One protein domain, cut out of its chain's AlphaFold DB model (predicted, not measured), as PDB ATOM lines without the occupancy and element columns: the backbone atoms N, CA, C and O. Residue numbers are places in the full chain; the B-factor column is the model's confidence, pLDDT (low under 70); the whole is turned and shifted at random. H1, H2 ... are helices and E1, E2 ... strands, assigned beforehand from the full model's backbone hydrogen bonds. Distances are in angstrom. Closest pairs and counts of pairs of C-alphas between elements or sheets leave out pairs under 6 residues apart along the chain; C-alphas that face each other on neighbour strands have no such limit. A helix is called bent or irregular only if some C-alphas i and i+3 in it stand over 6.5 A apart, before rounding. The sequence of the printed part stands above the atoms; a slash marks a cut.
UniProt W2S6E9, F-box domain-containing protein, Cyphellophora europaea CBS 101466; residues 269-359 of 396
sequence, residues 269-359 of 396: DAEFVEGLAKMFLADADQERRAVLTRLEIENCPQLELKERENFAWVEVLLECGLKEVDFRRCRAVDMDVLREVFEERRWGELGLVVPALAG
ATOM      1  N   ASP A 269     138.407 144.886 186.334       95.94
ATOM      2  CA  ASP A 269     138.099 144.312 185.027       95.94
ATOM      3  C   ASP A 269     137.647 145.417 184.050       95.94
ATOM      4  O   ASP A 269     137.628 146.605 184.397       95.94
ATOM      5  N   ALA A 270     137.283 145.039 182.822       94.19
ATOM      6  CA  ALA A 270     136.756 145.975 181.826       94.19
ATOM      7  C   ALA A 270     135.487 146.704 182.322       94.19
ATOM      8  O   ALA A 270     135.353 147.919 182.171       94.19
ATOM      9  N   GLU A 271     134.583 145.989 183.006       95.19
ATOM     10  CA  GLU A 271     133.335 146.556 183.536       95.19
ATOM     11  C   GLU A 271     133.593 147.643 184.598       95.19
ATOM     12  O   GLU A 271     132.851 148.632 184.709       95.19
ATOM     13  N   PHE A 272     134.644 147.462 185.400       96.88
ATOM     14  CA  PHE A 272     135.108 148.432 186.377       96.88
ATOM     15  C   PHE A 272     135.596 149.714 185.701       96.88
ATOM     16  O   PHE A 272     135.076 150.781 186.032       96.88
ATOM     17  N   VAL A 273     136.551 149.627 184.769       96.31
ATOM     18  CA  VAL A 273     137.169 150.815 184.147       96.31
ATOM     19  C   VAL A 273     136.186 151.584 183.259       96.31
ATOM     20  O   VAL A 273     136.122 152.811 183.329       96.31
ATOM     21  N   GLU A 274     135.316 150.888 182.525       94.75
ATOM     22  CA  GLU A 274     134.230 151.529 181.778       94.75
ATOM     23  C   GLU A 274     133.205 152.185 182.706       94.75
ATOM     24  O   GLU A 274     132.710 153.284 182.443       94.75
ATOM     25  N   GLY A 275     132.858 151.506 183.802       93.69
ATOM     26  CA  GLY A 275     131.956 152.053 184.807       93.69
ATOM     27  C   GLY A 275     132.540 153.289 185.487       93.69
ATOM     28  O   GLY A 275     131.805 154.241 185.740       93.69
ATOM     29  N   LEU A 276     133.854 153.305 185.725       93.44
ATOM     30  CA  LEU A 276     134.575 154.452 186.266       93.44
ATOM     31  C   LEU A 276     134.444 155.664 185.334       93.44
ATOM     32  O   LEU A 276     134.016 156.721 185.787       93.44
ATOM     33  N   ALA A 277     134.715 155.501 184.037       92.38
ATOM     34  CA  ALA A 277     134.543 156.573 183.052       92.38
ATOM     35  C   ALA A 277     133.104 157.109 183.009       92.38
ATOM     36  O   ALA A 277     132.892 158.317 183.098       92.38
ATOM     37  N   LYS A 278     132.100 156.221 182.974       91.31
ATOM     38  CA  LYS A 278     130.677 156.611 182.997       91.31
ATOM     39  C   LYS A 278     130.311 157.412 184.250       91.31
ATOM     40  O   LYS A 278     129.525 158.349 184.160       91.31
ATOM     41  N   MET A 279     130.876 157.060 185.406       89.25
ATOM     42  CA  MET A 279     130.637 157.775 186.663       89.25
ATOM     43  C   MET A 279     131.184 159.203 186.644       89.25
ATOM     44  O   MET A 279     130.526 160.098 187.161       89.25
ATOM     45  N   PHE A 280     132.378 159.413 186.087       86.69
ATOM     46  CA  PHE A 280     132.965 160.752 186.001       86.69
ATOM     47  C   PHE A 280     132.313 161.598 184.904       86.69
ATOM     48  O   PHE A 280     132.122 162.790 185.111       86.69
ATOM     49  N   LEU A 281     131.867 160.975 183.808       85.56
ATOM     50  CA  LEU A 281     131.112 161.658 182.759       85.56
ATOM     51  C   LEU A 281     129.733 162.131 183.243       85.56
ATOM     52  O   LEU A 281     129.368 163.279 183.023       85.56
ATOM     53  N   ALA A 282     128.972 161.269 183.927       80.75
ATOM     54  CA  ALA A 282     127.627 161.605 184.409       80.75
ATOM     55  C   ALA A 282     127.617 162.733 185.457       80.75
ATOM     56  O   ALA A 282     126.619 163.439 185.594       80.75
ATOM     57  N   ASP A 283     128.721 162.898 186.185       70.00
ATOM     58  CA  ASP A 283     128.880 163.932 187.208       70.00
ATOM     59  C   ASP A 283     129.658 165.159 186.714       70.00
ATOM     60  O   ASP A 283     129.820 166.102 187.486       70.00
ATOM     61  N   ALA A 284     130.108 165.199 185.453       61.34
ATOM     62  CA  ALA A 284     130.780 166.372 184.885       61.34
ATOM     63  C   ALA A 284     129.878 167.625 184.907       61.34
ATOM     64  O   ALA A 284     130.367 168.744 185.050       61.34
ATOM     65  N   ASP A 285     128.557 167.426 184.870       58.53
ATOM     66  CA  ASP A 285     127.554 168.489 185.013       58.53
ATOM     67  C   ASP A 285     127.394 168.984 186.466       58.53
ATOM     68  O   ASP A 285     126.800 170.036 186.715       58.53
ATOM     69  N   GLN A 286     127.911 168.249 187.457       60.81
ATOM     70  CA  GLN A 286     127.899 168.651 188.861       60.81
ATOM     71  C   GLN A 286     129.242 169.290 189.231       60.81
ATOM     72  O   GLN A 286     130.217 168.601 189.513       60.81
ATOM     73  N   GLU A 287     129.264 170.621 189.364       58.69
ATOM     74  CA  GLU A 287     130.429 171.468 189.716       58.69
ATOM     75  C   GLU A 287     131.211 171.074 190.999       58.69
ATOM     76  O   GLU A 287     132.155 171.752 191.398       58.69
ATOM     77  N   ARG A 288     130.809 170.019 191.717       59.50
ATOM     78  CA  ARG A 288     131.293 169.679 193.063       59.50
ATOM     79  C   ARG A 288     132.208 168.460 193.140       59.50
ATOM     80  O   ARG A 288     132.719 168.197 194.231       59.50
ATOM     81  N   ARG A 289     132.412 167.700 192.059       70.25
ATOM     82  CA  ARG A 289     133.258 166.498 192.105       70.25
ATOM     83  C   ARG A 289     134.717 166.842 191.803       70.25
ATOM     84  O   ARG A 289     135.011 167.605 190.891       70.25
ATOM     85  N   ALA A 290     135.639 166.311 192.602       74.06
ATOM     86  CA  ALA A 290     137.058 166.435 192.312       74.06
ATOM     87  C   ALA A 290     137.421 165.579 191.096       74.06
ATOM     88  O   ALA A 290     136.884 164.490 190.892       74.06
ATOM     89  N   VAL A 291     138.371 166.088 190.323       85.81
ATOM     90  CA  VAL A 291     138.950 165.408 189.171       85.81
ATOM     91  C   VAL A 291     139.878 164.290 189.641       85.81
ATOM     92  O   VAL A 291     140.788 164.538 190.440       85.81
ATOM     93  N   LEU A 292     139.671 163.076 189.124       94.06
ATOM     94  CA  LEU A 292     140.623 161.978 189.270       94.06
ATOM     95  C   LEU A 292     141.866 162.313 188.443       94.06
ATOM     96  O   LEU A 292     141.806 162.322 187.224       94.06
ATOM     97  N   THR A 293     142.986 162.596 189.101       95.38
ATOM     98  CA  THR A 293     144.226 163.015 188.437       95.38
ATOM     99  C   THR A 293     145.178 161.859 188.163       95.38
ATOM    100  O   THR A 293     145.941 161.939 187.204       95.38
ATOM    101  N   ARG A 294     145.151 160.803 188.986       96.62
ATOM    102  CA  ARG A 294     146.090 159.676 188.902       96.62
ATOM    103  C   ARG A 294     145.372 158.340 189.072       96.62
ATOM    104  O   ARG A 294     144.684 158.136 190.075       96.62
ATOM    105  N   LEU A 295     145.575 157.433 188.120       97.50
ATOM    106  CA  LEU A 295     145.077 156.060 188.148       97.50
ATOM    107  C   LEU A 295     146.233 155.078 187.928       97.50
ATOM    108  O   LEU A 295     146.807 155.015 186.849       97.50
ATOM    109  N   GLU A 296     146.551 154.279 188.937       97.38
ATOM    110  CA  GLU A 296     147.577 153.238 188.843       97.38
ATOM    111  C   GLU A 296     146.917 151.869 188.997       97.38
ATOM    112  O   GLU A 296     146.253 151.605 190.001       97.38
ATOM    113  N   ILE A 297     147.097 150.996 188.007       97.06
ATOM    114  CA  ILE A 297     146.613 149.619 188.026       97.06
ATOM    115  C   ILE A 297     147.817 148.689 187.887       97.06
ATOM    116  O   ILE A 297     148.460 148.644 186.843       97.06
ATOM    117  N   GLU A 298     148.117 147.926 188.939       95.44
ATOM    118  CA  GLU A 298     149.255 147.008 188.968       95.44
ATOM    119  C   GLU A 298     148.818 145.544 189.100       95.44
ATOM    120  O   GLU A 298     148.142 145.166 190.059       95.44
ATOM    121  N   ASN A 299     149.301 144.676 188.208       94.38
ATOM    122  CA  ASN A 299     149.158 143.217 188.312       94.38
ATOM    123  C   ASN A 299     147.707 142.772 188.611       94.38
ATOM    124  O   ASN A 299     147.457 141.931 189.481       94.38
ATOM    125  N   CYS A 300     146.737 143.384 187.929       95.44
ATOM    126  CA  CYS A 300     145.321 143.039 188.026       95.44
ATOM    127  C   CYS A 300     144.982 141.998 186.947       95.44
ATOM    128  O   CYS A 300     144.945 142.341 185.769       95.44
ATOM    129  N   PRO A 301     144.749 140.723 187.313       90.75
ATOM    130  CA  PRO A 301     144.662 139.639 186.333       90.75
ATOM    131  C   PRO A 301     143.361 139.627 185.522       90.75
ATOM    132  O   PRO A 301     143.310 138.944 184.510       90.75
ATOM    133  N   GLN A 302     142.318 140.329 185.978       93.62
ATOM    134  CA  GLN A 302     141.007 140.382 185.312       93.62
ATOM    135  C   GLN A 302     140.888 141.556 184.325       93.62
ATOM    136  O   GLN A 302     139.883 141.672 183.627       93.62
ATOM    137  N   LEU A 303     141.894 142.437 184.269       96.12
ATOM    138  CA  LEU A 303     141.912 143.556 183.337       96.12
ATOM    139  C   LEU A 303     142.516 143.097 182.008       96.12
ATOM    140  O   LEU A 303     143.736 143.013 181.875       96.12
ATOM    141  N   GLU A 304     141.653 142.814 181.038       95.81
ATOM    142  CA  GLU A 304     142.045 142.493 179.667       95.81
ATOM    143  C   GLU A 304     141.753 143.684 178.749       95.81
ATOM    144  O   GLU A 304     140.596 144.063 178.586       95.81
ATOM    145  N   LEU A 305     142.797 144.268 178.157       95.62
ATOM    146  CA  LEU A 305     142.698 145.384 177.213       95.62
ATOM    147  C   LEU A 305     143.527 145.020 175.980       95.62
ATOM    148  O   LEU A 305     144.743 145.195 175.984       95.62
ATOM    149  N   LYS A 306     142.885 144.438 174.965       94.75
ATOM    150  CA  LYS A 306     143.559 143.897 173.765       94.75
ATOM    151  C   LYS A 306     143.179 144.635 172.491       94.75
ATOM    152  O   LYS A 306     143.900 144.591 171.507       94.75
ATOM    153  N   GLU A 307     142.028 145.290 172.499       96.00
ATOM    154  CA  GLU A 307     141.485 145.988 171.345       96.00
ATOM    155  C   GLU A 307     141.483 147.491 171.600       96.00
ATOM    156  O   GLU A 307     141.356 147.954 172.734       96.00
ATOM    157  N   ARG A 308     141.567 148.273 170.520       94.00
ATOM    158  CA  ARG A 308     141.576 149.743 170.574       94.00
ATOM    159  C   ARG A 308     140.371 150.303 171.330       94.00
ATOM    160  O   ARG A 308     140.503 151.235 172.119       94.00
ATOM    161  N   GLU A 309     139.203 149.698 171.131       94.12
ATOM    162  CA  GLU A 309     137.953 150.094 171.784       94.12
ATOM    163  C   GLU A 309     138.015 149.934 173.309       94.12
ATOM    164  O   GLU A 309     137.379 150.700 174.035       94.12
ATOM    165  N   ASN A 310     138.842 149.011 173.821       94.75
ATOM    166  CA  ASN A 310     138.979 148.788 175.259       94.75
ATOM    167  C   ASN A 310     139.637 149.970 175.983       94.75
ATOM    168  O   ASN A 310     139.565 150.031 177.205       94.75
ATOM    169  N   PHE A 311     140.253 150.914 175.267       95.62
ATOM    170  CA  PHE A 311     140.901 152.088 175.853       95.62
ATOM    171  C   PHE A 311     140.051 153.365 175.785       95.62
ATOM    172  O   PHE A 311     140.469 154.401 176.298       95.62
ATOM    173  N   ALA A 312     138.835 153.309 175.225       95.12
ATOM    174  CA  ALA A 312     137.957 154.478 175.087       95.12
ATOM    175  C   ALA A 312     137.631 155.160 176.433       95.12
ATOM    176  O   ALA A 312     137.435 156.372 176.499       95.12
ATOM    177  N   TRP A 313     137.616 154.403 177.534       95.38
ATOM    178  CA  TRP A 313     137.386 154.943 178.877       95.38
ATOM    179  C   TRP A 313     138.503 155.890 179.347       95.38
ATOM    180  O   TRP A 313     138.231 156.785 180.146       95.38
ATOM    181  N   VAL A 314     139.740 155.720 178.862       95.44
ATOM    182  CA  VAL A 314     140.870 156.602 179.203       95.44
ATOM    183  C   VAL A 314     140.623 157.994 178.639       95.44
ATOM    184  O   VAL A 314     140.838 158.978 179.336       95.44
ATOM    185  N   GLU A 315     140.113 158.065 177.410       93.25
ATOM    186  CA  GLU A 315     139.794 159.312 176.714       93.25
ATOM    187  C   GLU A 315     138.728 160.106 177.486       93.25
ATOM    188  O   GLU A 315     138.923 161.279 177.792       93.25
ATOM    189  N   VAL A 316     137.674 159.425 177.947       93.12
ATOM    190  CA  VAL A 316     136.635 160.026 178.802       93.12
ATOM    191  C   VAL A 316     137.214 160.554 180.119       93.12
ATOM    192  O   VAL A 316     136.873 161.650 180.561       93.12
ATOM    193  N   LEU A 317     138.094 159.794 180.778       93.19
ATOM    194  CA  LEU A 317     138.712 160.249 182.027       93.19
ATOM    195  C   LEU A 317     139.704 161.398 181.805       93.19
ATOM    196  O   LEU A 317     139.818 162.269 182.665       93.19
ATOM    197  N   LEU A 318     140.398 161.422 180.668       93.44
ATOM    198  CA  LEU A 318     141.295 162.501 180.264       93.44
ATOM    199  C   LEU A 318     140.528 163.808 180.049       93.44
ATOM    200  O   LEU A 318     140.939 164.839 180.576       93.44
ATOM    201  N   GLU A 319     139.370 163.760 179.386       91.00
ATOM    202  CA  GLU A 319     138.453 164.904 179.276       91.00
ATOM    203  C   GLU A 319     137.960 165.382 180.649       91.00
ATOM    204  O   GLU A 319     137.800 166.581 180.882       91.00
ATOM    205  N   CYS A 320     137.795 164.452 181.594       89.81
ATOM    206  CA  CYS A 320     137.476 164.768 182.985       89.81
ATOM    207  C   CYS A 320     138.687 165.282 183.791       89.81
ATOM    208  O   CYS A 320     138.505 165.677 184.941       89.81
ATOM    209  N   GLY A 321     139.899 165.295 183.220       91.56
ATOM    210  CA  GLY A 321     141.126 165.860 183.794       91.56
ATOM    211  C   GLY A 321     142.122 164.858 184.399       91.56
ATOM    212  O   GLY A 321     142.957 165.249 185.226       91.56
ATOM    213  N   LEU A 322     142.062 163.586 183.992       95.44
ATOM    214  CA  LEU A 322     143.096 162.587 184.283       95.44
ATOM    215  C   LEU A 322     144.449 163.023 183.711       95.44
ATOM    216  O   LEU A 322     144.545 163.414 182.555       95.44
ATOM    217  N   LYS A 323     145.503 162.947 184.528       95.31
ATOM    218  CA  LYS A 323     146.863 163.368 184.151       95.31
ATOM    219  C   LYS A 323     147.837 162.209 184.048       95.31
ATOM    220  O   LYS A 323     148.792 162.286 183.288       95.31
ATOM    221  N   GLU A 324     147.619 161.148 184.812       96.38
ATOM    222  CA  GLU A 324     148.514 159.997 184.850       96.38
ATOM    223  C   GLU A 324     147.706 158.701 184.874       96.38
ATOM    224  O   GLU A 324     146.817 158.534 185.718       96.38
ATOM    225  N   VAL A 325     148.039 157.781 183.966       96.44
ATOM    226  CA  VAL A 325     147.534 156.406 183.971       96.44
ATOM    227  C   VAL A 325     148.688 155.424 183.823       96.44
ATOM    228  O   VAL A 325     149.546 155.593 182.963       96.44
ATOM    229  N   ASP A 326     148.725 154.396 184.663       95.94
ATOM    230  CA  ASP A 326     149.803 153.407 184.654       95.94
ATOM    231  C   ASP A 326     149.251 151.977 184.765       95.94
ATOM    232  O   ASP A 326     148.351 151.708 185.564       95.94
ATOM    233  N   PHE A 327     149.809 151.060 183.969       94.88
ATOM    234  CA  PHE A 327     149.403 149.654 183.849       94.88
ATOM    235  C   PHE A 327     150.559 148.712 184.211       94.88
ATOM    236  O   PHE A 327     150.990 147.859 183.429       94.88
ATOM    237  N   ARG A 328     151.103 148.859 185.418       91.56
ATOM    238  CA  ARG A 328     152.298 148.122 185.846       91.56
ATOM    239  C   ARG A 328     152.046 146.620 185.890       91.56
ATOM    240  O   ARG A 328     151.196 146.132 186.628       91.56
ATOM    241  N   ARG A 329     152.859 145.840 185.176       90.81
ATOM    242  CA  ARG A 329     152.834 144.362 185.244       90.81
ATOM    243  C   ARG A 329     151.456 143.748 184.915       90.81
ATOM    244  O   ARG A 329     151.187 142.612 185.311       90.81
ATOM    245  N   CYS A 330     150.585 144.460 184.201       93.56
ATOM    246  CA  CYS A 330     149.297 143.943 183.738       93.56
ATOM    247  C   CYS A 330     149.493 143.162 182.436       93.56
ATOM    248  O   CYS A 330     149.432 143.716 181.348       93.56
ATOM    249  N   ARG A 331     149.733 141.850 182.545       92.06
ATOM    250  CA  ARG A 331     150.096 140.990 181.398       92.06
ATOM    251  C   ARG A 331     149.031 140.883 180.302       92.06
ATOM    252  O   ARG A 331     149.353 140.446 179.207       92.06
ATOM    253  N   ALA A 332     147.777 141.192 180.620       93.50
ATOM    254  CA  ALA A 332     146.656 141.124 179.684       93.50
ATOM    255  C   ALA A 332     146.287 142.494 179.084       93.50
ATOM    256  O   ALA A 332     145.273 142.602 178.395       93.50
ATOM    257  N   VAL A 333     147.099 143.524 179.346       95.75
ATOM    258  CA  VAL A 333     147.026 144.822 178.676       95.75
ATOM    259  C   VAL A 333     148.043 144.809 177.544       95.75
ATOM    260  O   VAL A 333     149.241 144.652 177.783       95.75
ATOM    261  N   ASP A 334     147.556 144.937 176.318       96.00
ATOM    262  CA  ASP A 334     148.391 145.041 175.131       96.00
ATOM    263  C   ASP A 334     149.008 146.447 175.070       96.00
ATOM    264  O   ASP A 334     148.330 147.448 174.814       96.00
ATOM    265  N   MET A 335     150.302 146.522 175.385       94.44
ATOM    266  CA  MET A 335     151.044 147.780 175.442       94.44
ATOM    267  C   MET A 335     151.317 148.365 174.053       94.44
ATOM    268  O   MET A 335     151.482 149.581 173.947       94.44
ATOM    269  N   ASP A 336     151.333 147.538 173.004       95.69
ATOM    270  CA  ASP A 336     151.525 147.996 171.628       95.69
ATOM    271  C   ASP A 336     150.249 148.676 171.134       95.69
ATOM    272  O   ASP A 336     150.297 149.803 170.643       95.69
ATOM    273  N   VAL A 337     149.085 148.068 171.389       96.25
ATOM    274  CA  VAL A 337     147.786 148.699 171.106       96.25
ATOM    275  C   VAL A 337     147.611 149.983 171.917       96.25
ATOM    276  O   VAL A 337     147.157 150.991 171.376       96.25
ATOM    277  N   LEU A 338     148.006 149.993 173.196       95.88
ATOM    278  CA  LEU A 338     147.982 151.211 174.009       95.88
ATOM    279  C   LEU A 338     148.873 152.311 173.410       95.88
ATOM    280  O   LEU A 338     148.455 153.466 173.383       95.88
ATOM    281  N   ARG A 339     150.074 151.970 172.924       96.00
ATOM    282  CA  ARG A 339     150.982 152.922 172.267       96.00
ATOM    283  C   ARG A 339     150.373 153.478 170.981       96.00
ATOM    284  O   ARG A 339     150.359 154.694 170.813       96.00
ATOM    285  N   GLU A 340     149.817 152.619 170.126       95.88
ATOM    286  CA  GLU A 340     149.133 153.042 168.897       95.88
ATOM    287  C   GLU A 340     147.996 154.024 169.199       95.88
ATOM    288  O   GLU A 340     147.910 155.084 168.582       95.88
ATOM    289  N   VAL A 341     147.144 153.705 170.180       96.06
ATOM    290  CA  VAL A 341     146.034 154.579 170.587       96.06
ATOM    291  C   VAL A 341     146.556 155.884 171.192       96.06
ATOM    292  O   VAL A 341     146.034 156.952 170.869       96.06
ATOM    293  N   PHE A 342     147.595 155.825 172.032       95.25
ATOM    294  CA  PHE A 342     148.207 156.998 172.662       95.25
ATOM    295  C   PHE A 342     148.738 157.996 171.620       95.25
ATOM    296  O   PHE A 342     148.514 159.203 171.751       95.25
ATOM    297  N   GLU A 343     149.406 157.499 170.576       94.94
ATOM    298  CA  GLU A 343     149.937 158.305 169.472       94.94
ATOM    299  C   GLU A 343     148.826 158.814 168.542       94.94
ATOM    300  O   GLU A 343     148.774 160.009 168.242       94.94
ATOM    301  N   GLU A 344     147.901 157.941 168.125       94.81
ATOM    302  CA  GLU A 344     146.793 158.278 167.219       94.81
ATOM    303  C   GLU A 344     145.889 159.366 167.814       94.81
ATOM    304  O   GLU A 344     145.520 160.325 167.132       94.81
ATOM    305  N   ARG A 345     145.562 159.242 169.105       93.88
ATOM    306  CA  ARG A 345     144.702 160.182 169.837       93.88
ATOM    307  C   ARG A 345     145.461 161.357 170.447       93.88
ATOM    308  O   ARG A 345     144.836 162.245 171.024       93.88
ATOM    309  N   ARG A 346     146.791 161.389 170.307       94.06
ATOM    310  CA  ARG A 346     147.674 162.463 170.792       94.06
ATOM    311  C   ARG A 346     147.505 162.767 172.282       94.06
ATOM    312  O   ARG A 346     147.549 163.922 172.704       94.06
ATOM    313  N   TRP A 347     147.342 161.736 173.107       93.88
ATOM    314  CA  TRP A 347     147.105 161.915 174.544       93.88
ATOM    315  C   TRP A 347     148.251 162.637 175.266       93.88
ATOM    316  O   TRP A 347     148.007 163.370 176.224       93.88
ATOM    317  N   GLY A 348     149.484 162.516 174.768       90.94
ATOM    318  CA  GLY A 348     150.624 163.282 175.279       90.94
ATOM    319  C   GLY A 348     150.481 164.800 175.098       90.94
ATOM    320  O   GLY A 348     150.851 165.554 175.994       90.94
ATOM    321  N   GLU A 349     149.885 165.268 173.992       92.25
ATOM    322  CA  GLU A 349     149.612 166.702 173.768       92.25
ATOM    323  C   GLU A 349     148.533 167.228 174.728       92.25
ATOM    324  O   GLU A 349     148.547 168.397 175.112       92.25
ATOM    325  N   LEU A 350     147.633 166.343 175.161       90.38
ATOM    326  CA  LEU A 350     146.597 166.615 176.158       90.38
ATOM    327  C   LEU A 350     147.118 166.529 177.605       90.38
ATOM    328  O   LEU A 350     146.360 166.750 178.550       90.38
ATOM    329  N   GLY A 351     148.411 166.245 177.794       89.56
ATOM    330  CA  GLY A 351     149.064 166.205 179.101       89.56
ATOM    331  C   GLY A 351     148.899 164.891 179.866       89.56
ATOM    332  O   GLY A 351     149.203 164.865 181.060       89.56
ATOM    333  N   LEU A 352     148.441 163.814 179.212       94.75
ATOM    334  CA  LEU A 352     148.404 162.482 179.813       94.75
ATOM    335  C   LEU A 352     149.809 161.873 179.842       94.75
ATOM    336  O   LEU A 352     150.470 161.736 178.813       94.75
ATOM    337  N   VAL A 353     150.231 161.436 181.022       94.75
ATOM    338  CA  VAL A 353     151.470 160.689 181.234       94.75
ATOM    339  C   VAL A 353     151.143 159.211 181.415       94.75
ATOM    340  O   VAL A 353     150.331 158.845 182.266       94.75
ATOM    341  N   VAL A 354     151.813 158.360 180.635       93.50
ATOM    342  CA  VAL A 354     151.746 156.899 180.764       93.50
ATOM    343  C   VAL A 354     153.151 156.369 181.051       93.50
ATOM    344  O   VAL A 354     153.901 156.097 180.111       93.50
ATOM    345  N   PRO A 355     153.553 156.236 182.331       91.38
ATOM    346  CA  PRO A 355     154.919 155.849 182.693       91.38
ATOM    347  C   PRO A 355     155.371 154.531 182.051       91.38
ATOM    348  O   PRO A 355     156.514 154.415 181.617       91.38
ATOM    349  N   ALA A 356     154.456 153.567 181.912       86.19
ATOM    350  CA  ALA A 356     154.722 152.282 181.271       86.19
ATOM    351  C   ALA A 356     155.167 152.387 179.796       86.19
ATOM    352  O   ALA A 356     155.802 151.464 179.297       86.19
ATOM    353  N   LEU A 357     154.866 153.493 179.101       87.56
ATOM    354  CA  LEU A 357     155.335 153.738 177.732       87.56
ATOM    355  C   LEU A 357     156.696 154.449 177.686       87.56
ATOM    356  O   LEU A 357     157.411 154.309 176.698       87.56
ATOM    357  N   ALA A 358     157.073 155.175 178.743       80.06
ATOM    358  CA  ALA A 358     158.344 155.901 178.812       80.06
ATOM    359  C   ALA A 358     159.549 154.974 179.069       80.06
ATOM    360  O   ALA A 358     160.652 155.262 178.619       80.06
ATOM    361  N   GLY A 359     159.339 153.846 179.759       60.34
ATOM    362  CA  GLY A 359     160.404 152.917 180.160       60.34
ATOM    363  C   GLY A 359     160.992 152.036 179.048       60.34
ATOM    364  O   GLY A 359     161.968 151.344 179.298       60.34
TER     365      GLY A 359
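AT A GLANCE: This is residues 269 to 359 of the 396 residues of the protein "F-box domain-containing protein" of Cyphellophora europaea CBS 101466 (UniProt W2S6E9). Three helices follow one another in a row, H1, H2 and H3, with H2 in the middle: H1 and H2 are side by side, while H3 meets H2 at residues 308 to 311 alone and makes a steep corner with it, and a small two-stranded parallel sheet, E1 and E2, lies along one side of the row. The short helix H4 sits at the sheet's E2 side, and the loop around Glu 287 reaches out at one end. The printed part has 91 residues, with four named helices and two named strands in the order H1 E1 H2 E2 H3 H4, and is mostly helix. It is compact, with a radius of gyration of the C-alphas of 12.7 A and spans of 36 by 29 by 20 A.

HOW THE PARTS SIT: E1, residues 294 to 298, and E2, residues 324 to 326, are parallel neighbours at 3 degrees, with N 297 and O 326 2.8 A apart, within hydrogen-bond range. H2, residues 308 to 319, links them in a strand-helix-strand unit, two parallel strands with a helix between, its crossover right-handed. H2 is irregular: C-alphas 310 and 313 are 7.3 A apart. H1, residues 270 to 282, touches H2 at a shallow tilt of 32 degrees, the same way; the closest C-alphas, of Ala 277 and Trp 313, are 5.3 A apart. H3, residues 335 to 344, touches residues 308 to 311 of H2 alone, at a steep tilt of 55 degrees, the closest C-alphas, of Arg 308 and Val 337, being 6.3 A apart. H1 and H3 are apart. H4, residues 355 to 358, is close to H3 but not clearly touching, with the closest C-alphas, of Arg 339 and Leu 357, 7.0 A apart. Every O i to N i+4 pair is within hydrogen-bond range in H1 and H3, but 4 of 8 in H2; H4 is too short for such a pair.

IN THESE COORDINATES: H1 begins at C-alpha 270 (136.756, 145.975, 181.826) and is 18.3 A long; H2 is 17.8 A, H3 14.0 A and E1 13.1 A. E2 is 6.7 A long, and H4, 5.2 A, ends at C-alpha 358 (158.344, 155.901, 178.812).

THE WHOLE: The C-alphas of Glu 287 and Arg 331, the two farthest apart, are 37.2 A apart. The printed part has no cut. The link from H1 to E1 is long, and that from H2 to E2 is tight. The mean pLDDT of the printed part is 90.5; residues 284 to 288 and residue 359 are under 70.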